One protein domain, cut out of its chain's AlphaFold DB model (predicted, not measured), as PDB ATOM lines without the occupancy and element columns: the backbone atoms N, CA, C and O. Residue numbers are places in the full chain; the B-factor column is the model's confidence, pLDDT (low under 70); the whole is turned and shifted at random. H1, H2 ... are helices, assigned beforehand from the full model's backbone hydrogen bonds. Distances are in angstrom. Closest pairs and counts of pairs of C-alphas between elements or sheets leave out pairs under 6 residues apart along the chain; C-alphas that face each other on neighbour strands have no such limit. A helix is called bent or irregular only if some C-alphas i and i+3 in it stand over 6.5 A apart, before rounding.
ATOM      1  N   ARG A   4     261.804 368.488 318.958       81.19
ATOM      2  CA  ARG A   4     260.777 368.882 317.992       81.19
ATOM      3  C   ARG A   4     260.809 370.370 317.645       81.19
ATOM      4  O   ARG A   4     260.842 370.711 316.468       81.19
ATOM      5  N   GLU A   5     260.813 371.251 318.646       82.12
ATOM      6  CA  GLU A   5     260.749 372.710 318.444       82.12
ATOM      7  C   GLU A   5     261.980 373.204 317.668       82.12
ATOM      8  O   GLU A   5     261.872 374.017 316.750       82.12
ATOM      9  N   VAL A   6     263.150 372.641 317.989       84.19
ATOM     10  CA  VAL A   6     264.413 372.940 317.305       84.19
ATOM     11  C   VAL A   6     264.353 372.523 315.837       84.19
ATOM     12  O   VAL A   6     264.717 373.306 314.960       84.19
ATOM     13  N   LEU A   7     263.877 371.310 315.548       84.12
ATOM     14  CA  LEU A   7     263.800 370.826 314.173       84.12
ATOM     15  C   LEU A   7     262.767 371.592 313.343       84.12
ATOM     16  O   LEU A   7     263.051 371.924 312.196       84.12
ATOM     17  N   GLN A   8     261.601 371.910 313.911       84.62
ATOM     18  CA  GLN A   8     260.591 372.729 313.235       84.62
ATOM     19  C   GLN A   8     261.162 374.096 312.844       84.62
ATOM     20  O   GLN A   8     260.988 374.531 311.705       84.62
ATOM     21  N   GLY A   9     261.917 374.731 313.746       85.06
ATOM     22  CA  GLY A   9     262.632 375.968 313.445       85.06
ATOM     23  C   GLY A   9     263.651 375.802 312.312       85.06
ATOM     24  O   GLY A   9     263.680 376.605 311.381       85.06
ATOM     25  N   VAL A  10     264.443 374.725 312.327       86.25
ATOM     26  CA  VAL A  10     265.397 374.410 311.246       86.25
ATOM     27  C   VAL A  10     264.694 374.197 309.901       86.25
ATOM     28  O   VAL A  10     265.118 374.760 308.892       86.25
ATOM     29  N   VAL A  11     263.606 373.425 309.870       86.81
ATOM     30  CA  VAL A  11     262.827 373.165 308.650       86.81
ATOM     31  C   VAL A  11     262.226 374.453 308.090       86.81
ATOM     32  O   VAL A  11     262.268 374.661 306.875       86.81
ATOM     33  N   ALA A  12     261.709 375.335 308.948       85.44
ATOM     34  CA  ALA A  12     261.190 376.634 308.530       85.44
ATOM     35  C   ALA A  12     262.277 377.466 307.829       85.44
ATOM     36  O   ALA A  12     262.058 377.944 306.716       85.44
ATOM     37  N   VAL A  13     263.480 377.533 308.416       86.94
ATOM     38  CA  VAL A  13     264.624 378.245 307.823       86.94
ATOM     39  C   VAL A  13     265.032 377.659 306.471       86.94
ATOM     40  O   VAL A  13     265.266 378.399 305.515       86.94
ATOM     41  N   LEU A  14     265.105 376.331 306.361       86.06
ATOM     42  CA  LEU A  14     265.467 375.663 305.107       86.06
ATOM     43  C   LEU A  14     264.412 375.873 304.013       86.06
ATOM     44  O   LEU A  14     264.766 376.074 302.850       86.06
ATOM     45  N   THR A  15     263.133 375.862 304.387       85.44
ATOM     46  CA  THR A  15     262.015 376.095 303.464       85.44
ATOM     47  C   THR A  15     262.051 377.520 302.928       85.44
ATOM     48  O   THR A  15     261.989 377.731 301.719       85.44
ATOM     49  N   GLU A  16     262.221 378.507 303.805       84.12
ATOM     50  CA  GLU A  16     262.264 379.903 303.381       84.12
ATOM     51  C   GLU A  16     263.520 380.209 302.550       84.12
ATOM     52  O   GLU A  16     263.441 380.900 301.534       84.12
ATOM     53  N   ALA A  17     264.675 379.625 302.891       83.00
ATOM     54  CA  ALA A  17     265.883 379.731 302.073       83.00
ATOM     55  C   ALA A  17     265.695 379.152 300.654       83.00
ATOM     56  O   ALA A  17     266.256 379.683 299.686       83.00
ATOM     57  N   LEU A  18     264.913 378.076 300.516       81.50
ATOM     58  CA  LEU A  18     264.585 377.475 299.223       81.50
ATOM     59  C   LEU A  18     263.659 378.377 298.396       81.50
ATOM     60  O   LEU A  18     263.933 378.597 297.214       81.50
ATOM     61  N   GLU A  19     262.613 378.929 299.014       82.44
ATOM     62  CA  GLU A  19     261.680 379.847 298.350       82.44
ATOM     63  C   GLU A  19     262.379 381.127 297.878       82.44
ATOM     64  O   GLU A  19     262.221 381.512 296.722       82.44
ATOM     65  N   ARG A  20     263.262 381.720 298.689       78.62
ATOM     66  CA  ARG A  20     264.067 382.875 298.249       78.62
ATOM     67  C   ARG A  20     264.922 382.539 297.030       78.62
ATOM     68  O   ARG A  20     264.913 383.238 296.020       78.62
ATOM     69  N   ARG A  21     265.607 381.387 297.041       78.62
ATOM     70  CA  ARG A  21     266.368 380.925 295.863       78.62
ATOM     71  C   ARG A  21     265.500 380.744 294.619       78.62
ATOM     72  O   ARG A  21     266.002 380.924 293.504       78.62
ATOM     73  N   ARG A  22     264.242 380.347 294.788       81.62
ATOM     74  CA  ARG A  22     263.280 380.233 293.695       81.62
ATOM     75  C   ARG A  22     262.885 381.612 293.164       81.62
ATOM     76  O   ARG A  22     262.995 381.821 291.959       81.62
ATOM     77  N   LEU A  23     262.535 382.555 294.035       81.44
ATOM     78  CA  LEU A  23     262.163 383.925 293.662       81.44
ATOM     79  C   LEU A  23     263.304 384.674 292.954       81.44
ATOM     80  O   LEU A  23     263.072 385.329 291.934       81.44
ATOM     81  N   VAL A  24     264.552 384.504 293.412       80.25
ATOM     82  CA  VAL A  24     265.749 385.007 292.710       80.25
ATOM     83  C   VAL A  24     265.843 384.431 291.295       80.25
ATOM     84  O   VAL A  24     266.108 385.161 290.342       80.25
ATOM     85  N   ARG A  25     265.614 383.121 291.127       78.88
ATOM     86  CA  ARG A  25     265.665 382.455 289.814       78.88
ATOM     87  C   ARG A  25     264.563 382.942 288.875       78.88
ATOM     88  O   ARG A  25     264.791 383.034 287.672       78.88
ATOM     89  N   GLU A  26     263.389 383.238 289.419       85.38
ATOM     90  CA  GLU A  26     262.231 383.753 288.682       85.38
ATOM     91  C   GLU A  26     262.343 385.266 288.391       85.38
ATOM     92  O   GLU A  26     261.505 385.821 287.682       85.38
ATOM     93  N   GLY A  27     263.406 385.930 288.870       76.56
ATOM     94  CA  GLY A  27     263.666 387.355 288.643       76.56
ATOM     95  C   GLY A  27     262.718 388.279 289.411       76.56
ATOM     96  O   GLY A  27     262.496 389.410 288.985       76.56
ATOM     97  N   GLN A  28     262.126 387.781 290.500       70.06
ATOM     98  CA  GLN A  28     261.054 388.445 291.245       70.06
ATOM     99  C   GLN A  28     261.512 389.104 292.556       70.06
ATOM    100  O   GLN A  28     260.745 389.866 293.139       70.06
ATOM    101  N   GLU A  29     262.736 388.848 293.025       66.31
ATOM    102  CA  GLU A  29     263.255 389.439 294.265       66.31
ATOM    103  C   GLU A  29     264.078 390.711 294.017       66.31
ATOM    104  O   GLU A  29     264.990 390.730 293.189       66.31
ATOM    105  N   GLN A  30     263.752 391.768 294.772       57.56
ATOM    106  CA  GLN A  30     264.435 393.066 294.756       57.56
ATOM    107  C   GLN A  30     264.860 393.567 296.153       57.56
ATOM    108  O   GLN A  30     265.261 394.720 296.246       57.56
ATOM    109  N   ASP A  31     264.818 392.747 297.219       53.97
ATOM    110  CA  ASP A  31     265.164 393.213 298.580       53.97
ATOM    111  C   ASP A  31     265.941 392.180 299.438       53.97
ATOM    112  O   ASP A  31     265.390 391.298 300.096       53.97
ATOM    113  N   ASP A  32     267.266 392.274 299.324       54.72
ATOM    114  CA  ASP A  32     268.371 392.303 300.305       54.72
ATOM    115  C   ASP A  32     268.210 391.930 301.801       54.72
ATOM    116  O   ASP A  32     269.087 392.306 302.582       54.72
ATOM    117  N   GLU A  33     267.222 391.168 302.279       57.59
ATOM    118  CA  GLU A  33     267.362 390.625 303.645       57.59
ATOM    119  C   GLU A  33     268.260 389.372 303.620       57.59
ATOM    120  O   GLU A  33     267.864 388.329 303.089       57.59
ATOM    121  N   PRO A  34     269.495 389.417 304.157       59.59
ATOM    122  CA  PRO A  34     270.389 388.272 304.094       59.59
ATOM    123  C   PRO A  34     269.808 387.116 304.913       59.59
ATOM    124  O   PRO A  34     269.227 387.329 305.976       59.59
ATOM    125  N   ALA A  35     270.069 385.872 304.496       60.50
ATOM    126  CA  ALA A  35     269.759 384.664 305.279       60.50
ATOM    127  C   ALA A  35     270.244 384.750 306.749       60.50
ATOM    128  O   ALA A  35     269.706 384.098 307.641       60.50
ATOM    129  N   SER A  36     271.225 385.620 307.011       63.31
ATOM    130  CA  SER A  36     271.693 386.027 308.336       63.31
ATOM    131  C   SER A  36     270.584 386.526 309.283       63.31
ATOM    132  O   SER A  36     270.655 386.236 310.474       63.31
ATOM    133  N   GLY A  37     269.570 387.255 308.799       73.75
ATOM    134  CA  GLY A  37     268.470 387.764 309.635       73.75
ATOM    135  C   GLY A  37     267.552 386.649 310.142       73.75
ATOM    136  O   GLY A  37     267.210 386.591 311.322       73.75
ATOM    137  N   MET A  38     267.256 385.684 309.276       73.94
ATOM    138  CA  MET A  38     266.439 384.517 309.604       73.94
ATOM    139  C   MET A  38     267.137 383.590 310.606       73.94
ATOM    140  O   MET A  38     266.536 383.159 311.586       73.94
ATOM    141  N   ILE A  39     268.438 383.352 310.412       76.69
ATOM    142  CA  ILE A  39     269.262 382.587 311.357       76.69
ATOM    143  C   ILE A  39     269.331 383.308 312.711       76.69
ATOM    144  O   ILE A  39     269.241 382.663 313.752       76.69
ATOM    145  N   SER A  40     269.447 384.639 312.718       79.88
ATOM    146  CA  SER A  40     269.407 385.443 313.946       79.88
ATOM    147  C   SER A  40     268.078 385.307 314.695       79.88
ATOM    148  O   SER A  40     268.082 385.188 315.922       79.88
ATOM    149  N   SER A  41     266.945 385.313 313.984       82.62
ATOM    150  CA  SER A  41     265.628 385.099 314.600       82.62
ATOM    151  C   SER A  41     265.532 383.702 315.204       82.62
ATOM    152  O   SER A  41     265.238 383.574 316.387       82.62
ATOM    153  N   LEU A  42     265.906 382.671 314.437       83.06
ATOM    154  CA  LEU A  42     265.921 381.287 314.909       83.06
ATOM    155  C   LEU A  42     266.785 381.131 316.169       83.06
ATOM    156  O   LEU A  42     266.362 380.521 317.147       83.06
ATOM    157  N   LEU A  43     267.987 381.709 316.171       82.12
ATOM    158  CA  LEU A  43     268.863 381.708 317.342       82.12
ATOM    159  C   LEU A  43     268.208 382.403 318.539       82.12
ATOM    160  O   LEU A  43     268.302 381.910 319.657       82.12
ATOM    161  N   THR A  44     267.536 383.529 318.323       84.69
ATOM    162  CA  THR A  44     266.857 384.263 319.401       84.69
ATOM    163  C   THR A  44     265.720 383.447 320.011       84.69
ATOM    164  O   THR A  44     265.560 383.450 321.232       84.69
ATOM    165  N   ASP A  45     264.973 382.726 319.179       83.19
ATOM    166  CA  ASP A  45     263.833 381.918 319.607       83.19
ATOM    167  C   ASP A  45     264.272 380.623 320.304       83.19
ATOM    168  O   ASP A  45     263.654 380.197 321.282       83.19
ATOM    169  N   LEU A  46     265.365 380.010 319.838       82.38
ATOM    170  CA  LEU A  46     265.855 378.733 320.357       82.38
ATOM    171  C   LEU A  46     266.817 378.865 321.548       82.38
ATOM    172  O   LEU A  46     267.033 377.895 322.281       82.38
ATOM    173  N   MET A  47     267.439 380.026 321.764       85.50
ATOM    174  CA  MET A  47     268.381 380.185 322.872       85.50
ATOM    175  C   MET A  47     267.658 380.406 324.210       85.50
ATOM    176  O   MET A  47     266.794 381.279 324.328       85.50
ATOM    177  N   PRO A  48     268.051 379.686 325.276       85.06
ATOM    178  CA  PRO A  48     267.554 379.959 326.617       85.06
ATOM    179  C   PRO A  48     267.845 381.400 327.045       85.06
ATOM    180  O   PRO A  48     268.965 381.899 326.895       85.06
ATOM    181  N   LYS A  49     266.851 382.064 327.644       86.69
ATOM    182  CA  LYS A  49     267.047 383.392 328.235       86.69
ATOM    183  C   LYS A  49     267.961 383.281 329.450       86.69
ATOM    184  O   LYS A  49     267.661 382.552 330.394       86.69
ATOM    185  N   LEU A  50     269.051 384.042 329.442       86.75
ATOM    186  CA  LEU A  50     269.982 384.114 330.563       86.75
ATOM    187  C   LEU A  50     269.648 385.327 331.427       86.75
ATOM    188  O   LEU A  50     269.536 386.445 330.925       86.75
ATOM    189  N   ALA A  51     269.503 385.103 332.728       87.12
ATOM    190  CA  ALA A  51     269.368 386.161 333.717       87.12
ATOM    191  C   ALA A  51     270.659 386.249 334.536       87.12
ATOM    192  O   ALA A  51     271.185 385.229 334.985       87.12
ATOM    193  N   PHE A  52     271.153 387.469 334.737       90.19
ATOM    194  CA  PHE A  52     272.392 387.731 335.464       90.19
ATOM    195  C   PHE A  52     272.132 388.638 336.661       90.19
ATOM    196  O   PHE A  52     271.300 389.546 336.593       90.19
ATOM    197  N   ALA A  53     272.855 388.396 337.753       89.75
ATOM    198  CA  ALA A  53     272.874 389.314 338.881       89.75
ATOM    199  C   ALA A  53     273.577 390.635 338.487       89.75
ATOM    200  O   ALA A  53     274.444 390.616 337.609       89.75
ATOM    201  N   PRO A  54     273.247 391.778 339.117       90.56
ATOM    202  CA  PRO A  54     273.861 393.071 338.791       90.56
ATOM    203  C   PRO A  54     275.379 393.112 339.014       90.56
ATOM    204  O   PRO A  54     276.077 393.910 338.397       90.56
ATOM    205  N   ASP A  55     275.877 392.261 339.907       93.44
ATOM    206  CA  ASP A  55     277.281 392.086 340.272       93.44
ATOM    207  C   ASP A  55     277.931 390.868 339.593       93.44
ATOM    208  O   ASP A  55     279.062 390.509 339.925       93.44
ATOM    209  N   ALA A  56     277.243 390.237 338.631       93.44
ATOM    210  CA  ALA A  56     277.771 389.090 337.904       93.44
ATOM    211  C   ALA A  56     279.092 389.446 337.213       93.44
ATOM    212  O   ALA A  56     279.200 390.415 336.457       93.44
ATOM    213  N   THR A  57     280.108 388.621 337.443       95.25
ATOM    214  CA  THR A  57     281.402 388.800 336.792       95.25
ATOM    215  C   THR A  57     281.355 388.282 335.354       95.25
ATOM    216  O   THR A  57     280.520 387.456 334.982       95.25
ATOM    217  N   VAL A  58     282.334 388.683 334.537       93.31
ATOM    218  CA  VAL A  58     282.519 388.139 333.176       93.31
ATOM    219  C   VAL A  58     282.628 386.606 333.189       93.31
ATOM    220  O   VAL A  58     282.150 385.928 332.274       93.31
ATOM    221  N   ARG A  59     283.230 386.038 334.242       93.62
ATOM    222  CA  ARG A  59     283.337 384.587 334.422       93.62
ATOM    223  C   ARG A  59     281.970 383.944 334.652       93.62
ATOM    224  O   ARG A  59     281.711 382.899 334.058       93.62
ATOM    225  N   ASP A  60     281.113 384.562 335.458       91.19
ATOM    226  CA  ASP A  60     279.769 384.047 335.749       91.19
ATOM    227  C   ASP A  60     278.907 384.036 334.486       91.19
ATOM    228  O   ASP A  60     278.262 383.030 334.182       91.19
ATOM    229  N   VAL A  61     278.994 385.103 333.685       92.19
ATOM    230  CA  VAL A  61     278.336 385.187 332.375       92.19
ATOM    231  C   VAL A  61     278.835 384.089 331.435       92.19
ATOM    232  O   VAL A  61     278.034 383.351 330.869       92.19
ATOM    233  N   THR A  62     280.154 383.925 331.306       92.44
ATOM    234  CA  THR A  62     280.750 382.923 330.401       92.44
ATOM    235  C   THR A  62     280.343 381.501 330.784       92.44
ATOM    236  O   THR A  62     280.020 380.684 329.921       92.44
ATOM    237  N   MET A  63     280.336 381.196 332.084       91.38
ATOM    238  CA  MET A  63     279.936 379.882 332.585       91.38
ATOM    239  C   MET A  63     278.453 379.607 332.345       91.38
ATOM    240  O   MET A  63     278.109 378.494 331.951       91.38
ATOM    241  N   ALA A  64     277.588 380.601 332.545       90.62
ATOM    242  CA  ALA A  64     276.164 380.470 332.268       90.62
ATOM    243  C   ALA A  64     275.897 380.274 330.771       90.62
ATOM    244  O   ALA A  64     275.202 379.335 330.409       90.62
ATOM    245  N   VAL A  65     276.513 381.075 329.895       90.19
ATOM    246  CA  VAL A  65     276.387 380.902 328.438       90.19
ATOM    247  C   VAL A  65     276.809 379.495 328.031       90.19
ATOM    248  O   VAL A  65     276.048 378.789 327.381       90.19
ATOM    249  N   LYS A  66     277.988 379.036 328.468       89.31
ATOM    250  CA  LYS A  66     278.464 377.690 328.133       89.31
ATOM    251  C   LYS A  66     277.523 376.599 328.650       89.31
ATOM    252  O   LYS A  66     277.277 375.626 327.955       89.31
ATOM    253  N   ARG A  67     277.009 376.728 329.872       90.00
ATOM    254  CA  ARG A  67     276.147 375.698 330.464       90.00
ATOM    255  C   ARG A  67     274.778 375.637 329.794       90.00
ATOM    256  O   ARG A  67     274.285 374.548 329.532       90.00
ATOM    257  N   GLU A  68     274.174 376.792 329.552       88.94
ATOM    258  CA  GLU A  68     272.781 376.879 329.123       88.94
ATOM    259  C   GLU A  68     272.642 376.843 327.595       88.94
ATOM    260  O   GLU A  68     271.704 376.243 327.081       88.94
ATOM    261  N   TRP A  69     273.566 377.454 326.845       89.88
ATOM    262  CA  TRP A  69     273.457 377.531 325.383       89.88
ATOM    263  C   TRP A  69     274.113 376.358 324.660       89.88
ATOM    264  O   TRP A  69     273.630 375.994 323.590       89.88
ATOM    265  N   SER A  70     275.165 375.730 325.209       88.31
ATOM    266  CA  SER A  70     275.820 374.594 324.533       88.31
ATOM    267  C   SER A  70     274.838 373.481 324.138       88.31
ATOM    268  O   SER A  70     274.859 373.101 322.969       88.31
ATOM    269  N   PRO A  71     273.916 373.024 325.009       88.69
ATOM    270  CA  PRO A  71     272.953 371.990 324.628       88.69
ATOM    271  C   PRO A  71     272.003 372.416 323.500       88.69
ATOM    272  O   PRO A  71     271.618 371.589 322.678       88.69
ATOM    273  N   ALA A  72     271.603 373.690 323.458       86.56
ATOM    274  CA  ALA A  72     270.706 374.205 322.425       86.56
ATOM    275  C   ALA A  72     271.428 374.344 321.072       86.56
ATOM    276  O   ALA A  72     270.880 373.981 320.033       86.56
ATOM    277  N   ILE A  73     272.688 374.792 321.088       87.38
ATOM    278  CA  ILE A  73     273.542 374.866 319.894       87.38
ATOM    279  C   ILE A  73     273.801 373.463 319.328       87.38
ATOM    280  O   ILE A  73     273.687 373.265 318.119       87.38
ATOM    281  N   GLU A  74     274.113 372.486 320.183       89.44
ATOM    282  CA  GLU A  74     274.320 371.089 319.776       89.44
ATOM    283  C   GLU A  74     273.061 370.491 319.135       89.44
ATOM    284  O   GLU A  74     273.149 369.872 318.074       89.44
ATOM    285  N   GLN A  75     271.885 370.730 319.722       86.38
ATOM    286  CA  GLN A  75     270.610 370.278 319.155       86.38
ATOM    287  C   GLN A  75     270.322 370.914 317.796       86.38
ATOM    288  O   GLN A  75     269.912 370.220 316.867       86.38
ATOM    289  N   MET A  76     270.567 372.217 317.653       86.00
ATOM    290  CA  MET A  76     270.361 372.909 316.384       86.00
ATOM    291  C   MET A  76     271.313 372.383 315.303       86.00
ATOM    292  O   MET A  76     270.884 372.105 314.185       86.00
ATOM    293  N   ALA A  77     272.590 372.166 315.639       88.44
ATOM    294  CA  ALA A  77     273.559 371.568 314.725       88.44
ATOM    295  C   ALA A  77     273.152 370.144 314.304       88.44
ATOM    296  O   ALA A  77     273.238 369.810 313.122       88.44
ATOM    297  N   ALA A  78     272.662 369.327 315.241       87.75
ATOM    298  CA  ALA A  78     272.164 367.985 314.950       87.75
ATOM    299  C   ALA A  78     270.940 368.009 314.019       87.75
ATOM    300  O   ALA A  78     270.875 367.224 313.075       87.75
ATOM    301  N   ALA A  79     270.005 368.937 314.237       86.38
ATOM    302  CA  ALA A  79     268.830 369.111 313.387       86.38
ATOM    303  C   ALA A  79     269.204 369.533 311.954       86.38
ATOM    304  O   ALA A  79     268.710 368.943 310.993       86.38
ATOM    305  N   PHE A  80     270.131 370.487 311.791       86.44
ATOM    306  CA  PHE A  80     270.647 370.860 310.468       86.44
ATOM    307  C   PHE A  80     271.375 369.701 309.778       86.44
ATOM    308  O   PHE A  80     271.183 369.491 308.580       86.44
ATOM    309  N   ALA A  81     272.187 368.937 310.515       88.62
ATOM    310  CA  ALA A  81     272.887 367.778 309.969       88.62
ATOM    311  C   ALA A  81     271.907 366.699 309.485       88.62
ATOM    312  O   ALA A  81     272.063 366.195 308.377       88.62
ATOM    313  N   LEU A  82     270.871 366.392 310.272       87.75
ATOM    314  CA  LEU A  82     269.830 365.436 309.893       87.75
ATOM    315  C   LEU A  82     269.083 365.882 308.631       87.75
ATOM    316  O   LEU A  82     268.932 365.097 307.694       87.75
ATOM    317  N   ALA A  83     268.648 367.145 308.588       86.25
ATOM    318  CA  ALA A  83     267.950 367.686 307.428       86.25
ATOM    319  C   ALA A  83     268.828 367.630 306.168       86.25
ATOM    320  O   ALA A  83     268.360 367.226 305.106       86.25
ATOM    321  N   PHE A  84     270.113 367.969 306.293       87.81
ATOM    322  CA  PHE A  84     271.067 367.866 305.192       87.81
ATOM    323  C   PHE A  84     271.257 366.423 304.710       87.81
ATOM    324  O   PHE A  84     271.159 366.181 303.511       87.81
ATOM    325  N   VAL A  85     271.504 365.472 305.617       90.62
ATOM    326  CA  VAL A  85     271.714 364.058 305.263       90.62
ATOM    327  C   VAL A  85     270.492 363.497 304.542       90.62
ATOM    328  O   VAL A  85     270.641 362.918 303.476       90.62
ATOM    329  N   THR A  86     269.290 363.769 305.051       87.75
ATOM    330  CA  THR A  86     268.037 363.298 304.433       87.75
ATOM    331  C   THR A  86     267.875 363.833 303.004       87.75
ATOM    332  O   THR A  86     267.459 363.114 302.099       87.75
ATOM    333  N   LEU A  87     268.222 365.106 302.780       86.62
ATOM    334  CA  LEU A  87     268.186 365.709 301.446       86.62
ATOM    335  C   LEU A  87     269.261 365.140 300.513       86.62
ATOM    336  O   LEU A  87     268.997 364.968 299.325       86.62
ATOM    337  N   ALA A  88     270.458 364.868 301.034       86.88
ATOM    338  CA  ALA A  88     271.553 364.281 300.269       86.88
ATOM    339  C   ALA A  88     271.228 362.843 299.844       86.88
ATOM    340  O   ALA A  88     271.383 362.517 298.675       86.88
ATOM    341  N   GLU A  89     270.700 362.023 300.754       88.25
ATOM    342  CA  GLU A  89     270.279 360.647 300.463       88.25
ATOM    343  C   GLU A  89     269.202 360.614 299.372       88.25
ATOM    344  O   GLU A  89     269.353 359.911 298.378       88.25
ATOM    345  N   ALA A  90     268.164 361.449 299.483       86.94
ATOM    346  CA  ALA A  90     267.118 361.517 298.462       86.94
ATOM    347  C   ALA A  90     267.641 361.973 297.086       86.94
ATOM    348  O   ALA A  90     267.174 361.502 296.047       86.94
ATOM    349  N   HIS A  91     268.608 362.895 297.070       85.19
ATOM    350  CA  HIS A  91     269.272 363.321 295.842       85.19
ATOM    351  C   HIS A  91     270.108 362.186 295.230       85.19
ATOM    352  O   HIS A  91     270.017 361.940 294.026       85.19
ATOM    353  N   ASP A  92     270.906 361.499 296.047       86.50
ATOM    354  CA  ASP A  92     271.829 360.449 295.609       86.50
ATOM    355  C   ASP A  92     271.094 359.187 295.132       86.50
ATOM    356  O   ASP A  92     271.530 358.552 294.170       86.50
ATOM    357  N   ASP A  93     269.931 358.885 295.715       87.56
ATOM    358  CA  ASP A  93     269.028 357.817 295.265       87.56
ATOM    359  C   ASP A  93     268.301 358.152 293.949       87.56
ATOM    360  O   ASP A  93     267.585 357.318 293.385       87.56
ATOM    361  N   GLY A  94     268.477 359.370 293.424       80.81
ATOM    362  CA  GLY A  94     267.859 359.810 292.178       80.81
ATOM    363  C   GLY A  94     266.337 359.922 292.270       80.81
ATOM    364  O   GLY A  94     265.657 359.775 291.251       80.81
ATOM    365  N   ALA A  95     265.798 360.178 293.469       74.81
ATOM    366  CA  ALA A  95     264.367 360.319 293.729       74.81
ATOM    367  C   ALA A  95     263.813 361.629 293.131       74.81
ATOM    368  O   ALA A  95     263.408 362.546 293.839       74.81
ATOM    369  N   ALA A  96     263.792 361.723 291.799       71.31
ATOM    370  CA  ALA A  96     263.365 362.909 291.056       71.31
ATOM    371  C   ALA A  96     261.870 363.238 291.231       71.31
ATOM    372  O   ALA A  96     261.457 364.369 290.975       71.31
ATOM    373  N   ASP A  97     261.078 362.263 291.682       79.69
ATOM    374  CA  ASP A  97     259.637 362.404 291.912       79.69
ATOM    375  C   ASP A  97     259.310 363.068 293.263       79.69
ATOM    376  O   ASP A  97     258.154 363.414 293.511       79.69
ATOM    377  N   VAL A  98     260.305 363.248 294.142       81.44
ATOM    378  CA  VAL A  98     260.133 363.838 295.476       81.44
ATOM    379  C   VAL A  98     260.841 365.186 295.527       81.44
ATOM    380  O   VAL A  98     262.050 365.283 295.313       81.44
ATOM    381  N   SER A  99     260.104 366.257 295.829       84.06
ATOM    382  CA  SER A  99     260.726 367.573 295.952       84.06
ATOM    383  C   SER A  99     261.425 367.744 297.305       84.06
ATOM    384  O   SER A  99     261.021 367.180 298.322       84.06
ATOM    385  N   THR A 100     262.438 368.613 297.356       84.38
ATOM    386  CA  THR A 100     263.064 369.069 298.613       84.38
ATOM    387  C   THR A 100     262.023 369.569 299.623       84.38
ATOM    388  O   THR A 100     262.157 369.314 300.816       84.38
ATOM    389  N   ALA A 101     260.964 370.241 299.158       83.94
ATOM    390  CA  ALA A 101     259.887 370.724 300.020       83.94
ATOM    391  C   ALA A 101     259.072 369.574 300.640       83.94
ATOM    392  O   ALA A 101     258.683 369.663 301.805       83.94
ATOM    393  N   ASP A 102     258.853 368.484 299.900       84.31
ATOM    394  CA  ASP A 102     258.166 367.295 300.414       84.31
ATOM    395  C   ASP A 102     258.993 366.605 301.503       84.31
ATOM    396  O   ASP A 102     258.452 366.230 302.543       84.31
ATOM    397  N   ILE A 103     260.314 366.522 301.316       84.25
ATOM    398  CA  ILE A 103     261.240 365.946 302.303       84.25
ATOM    399  C   ILE A 103     261.273 366.792 303.578       84.25
ATOM    400  O   ILE A 103     261.151 366.263 304.681       84.25
ATOM    401  N   LEU A 104     261.398 368.114 303.441       86.62
ATOM    402  CA  LEU A 104     261.390 369.032 304.581       86.62
ATOM    403  C   LEU A 104     260.067 368.958 305.360       86.62
ATOM    404  O   LEU A 104     260.079 368.937 306.591       86.62
ATOM    405  N   ARG A 105     258.927 368.840 304.666       83.31
ATOM    406  CA  ARG A 105     257.618 368.637 305.304       83.31
ATOM    407  C   ARG A 105     257.532 367.291 306.026       83.31
ATOM    408  O   ARG A 105     257.028 367.249 307.143       83.31
ATOM    409  N   ALA A 106     258.030 366.213 305.424       84.81
ATOM    410  CA  ALA A 106     258.062 364.899 306.064       84.81
ATOM    411  C   ALA A 106     258.918 364.908 307.342       84.81
ATOM    412  O   ALA A 106     258.503 364.357 308.359       84.81
ATOM    413  N   LEU A 107     260.064 365.598 307.320       83.88
ATOM    414  CA  LEU A 107     260.903 365.794 308.503       83.88
ATOM    415  C   LEU A 107     260.186 366.579 309.604       83.88
ATOM    416  O   LEU A 107     260.311 366.220 310.767       83.88
ATOM    417  N   ALA A 108     259.424 367.623 309.269       79.69
ATOM    418  CA  ALA A 108     258.636 368.338 310.273       79.69
ATOM    419  C   ALA A 108     257.566 367.439 310.916       79.69
ATOM    420  O   ALA A 108     257.422 367.454 312.135       79.69
ATOM    421  N   LEU A 109     256.865 366.634 310.109       82.12
ATOM    422  CA  LEU A 109     255.786 365.748 310.565       82.12
ATOM    423  C   LEU A 109     256.289 364.570 311.412       82.12
ATOM    424  O   LEU A 109     255.653 364.221 312.398       82.12
ATOM    425  N   TYR A 110     257.436 363.974 311.069       76.12
ATOM    426  CA  TYR A 110     257.992 362.829 311.809       76.12
ATOM    427  C   TYR A 110     258.280 363.145 313.285       76.12
ATOM    428  O   TYR A 110     258.269 362.249 314.120       76.12
ATOM    429  N   PHE A 111     258.531 364.411 313.618       67.88
ATOM    430  CA  PHE A 111     258.795 364.845 314.990       67.88
ATOM    431  C   PHE A 111     257.578 365.500 315.665       67.88
ATOM    432  O   PHE A 111     257.727 366.027 316.765       67.88
ATOM    433  N   GLU A 112     256.395 365.504 315.036       58.75
ATOM    434  CA  GLU A 112     255.136 365.909 315.684       58.75
ATOM    435  C   GLU A 112     254.513 364.795 316.548       58.75
ATOM    436  O   GLU A 112     253.759 365.126 317.469       58.75
TER     437      GLU A 112
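AT A GLANCE: This is residues 4 to 112 of the 113 residues of an uncharacterized protein of Streptomyces fagopyri (UniProt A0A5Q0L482). Three helices, H2, H1 and H4, lie side by side in a loose, staggered row with H1 in the middle, and arm H3b of the long bent helix H3 crosses one face of the row, touching H1 and H4. Arm H3a reaches beyond the row and touches no helix. The printed part has 109 residues with four named helices, H1 to H4 in chain order, and no named strand: all helix. It is loose, with a radius of gyration of the C-alphas of 17.7 A, and elongated, spanning 58 by 34 by 22 A.

IN THESE COORDINATES: H1, residues 4 to 25, begins at C-alpha 4 (260.777, 368.882, 317.992) and is 31.7 A long. H2 is residues 35 to 46, 16.7 A. H3, residues 58 to 92, was assigned as one helix by its hydrogen bonds but is bent: C-alphas 68 and 71 are 6.6 A apart. Its arms are H3a, residues 58 to 68, 15.4 A, and H3b, residues 71 to 92, 31.2 A. H4, residues 100 to 110, is 15.5 A long and ends at C-alpha 110 (257.992, 362.829, 311.809).

HOW THE PARTS SIT: The hub H1 and H2 form a helical hairpin, at a shallow tilt of 13 degrees; their closest C-alphas are those of Gly 9 and Leu 42, 6.4 A. H1 touches H4 with residues 7 to 15 alone, opposite ways at a shallow tilt of 12 degrees, closest at C-alphas 8 and 108, 5.6 A. H1 touches H3b with residues 6 to 11 alone, at a steep tilt of 51 degrees, closest at C-alphas 7 and 79, 5.4 A. H3b touches H4 at a steep tilt of 49 degrees with residues 83 to 87 alone, closest at C-alphas 87 and 100, 6.7 A. The helix packing is part aligned, part crossed. H2 and H4 are apart. In H1, H2, H3a, H3b and H4 every O i to N i+4 pair is within hydrogen-bond range.

THE WHOLE: The C-alphas of Asp 55 and Asp 97, the two farthest apart, are 59.4 A from each other. The printed part has no cut; the link from H2 to H3 is long. Residues 29 to 36 and 111 to 112 have pLDDT under 70.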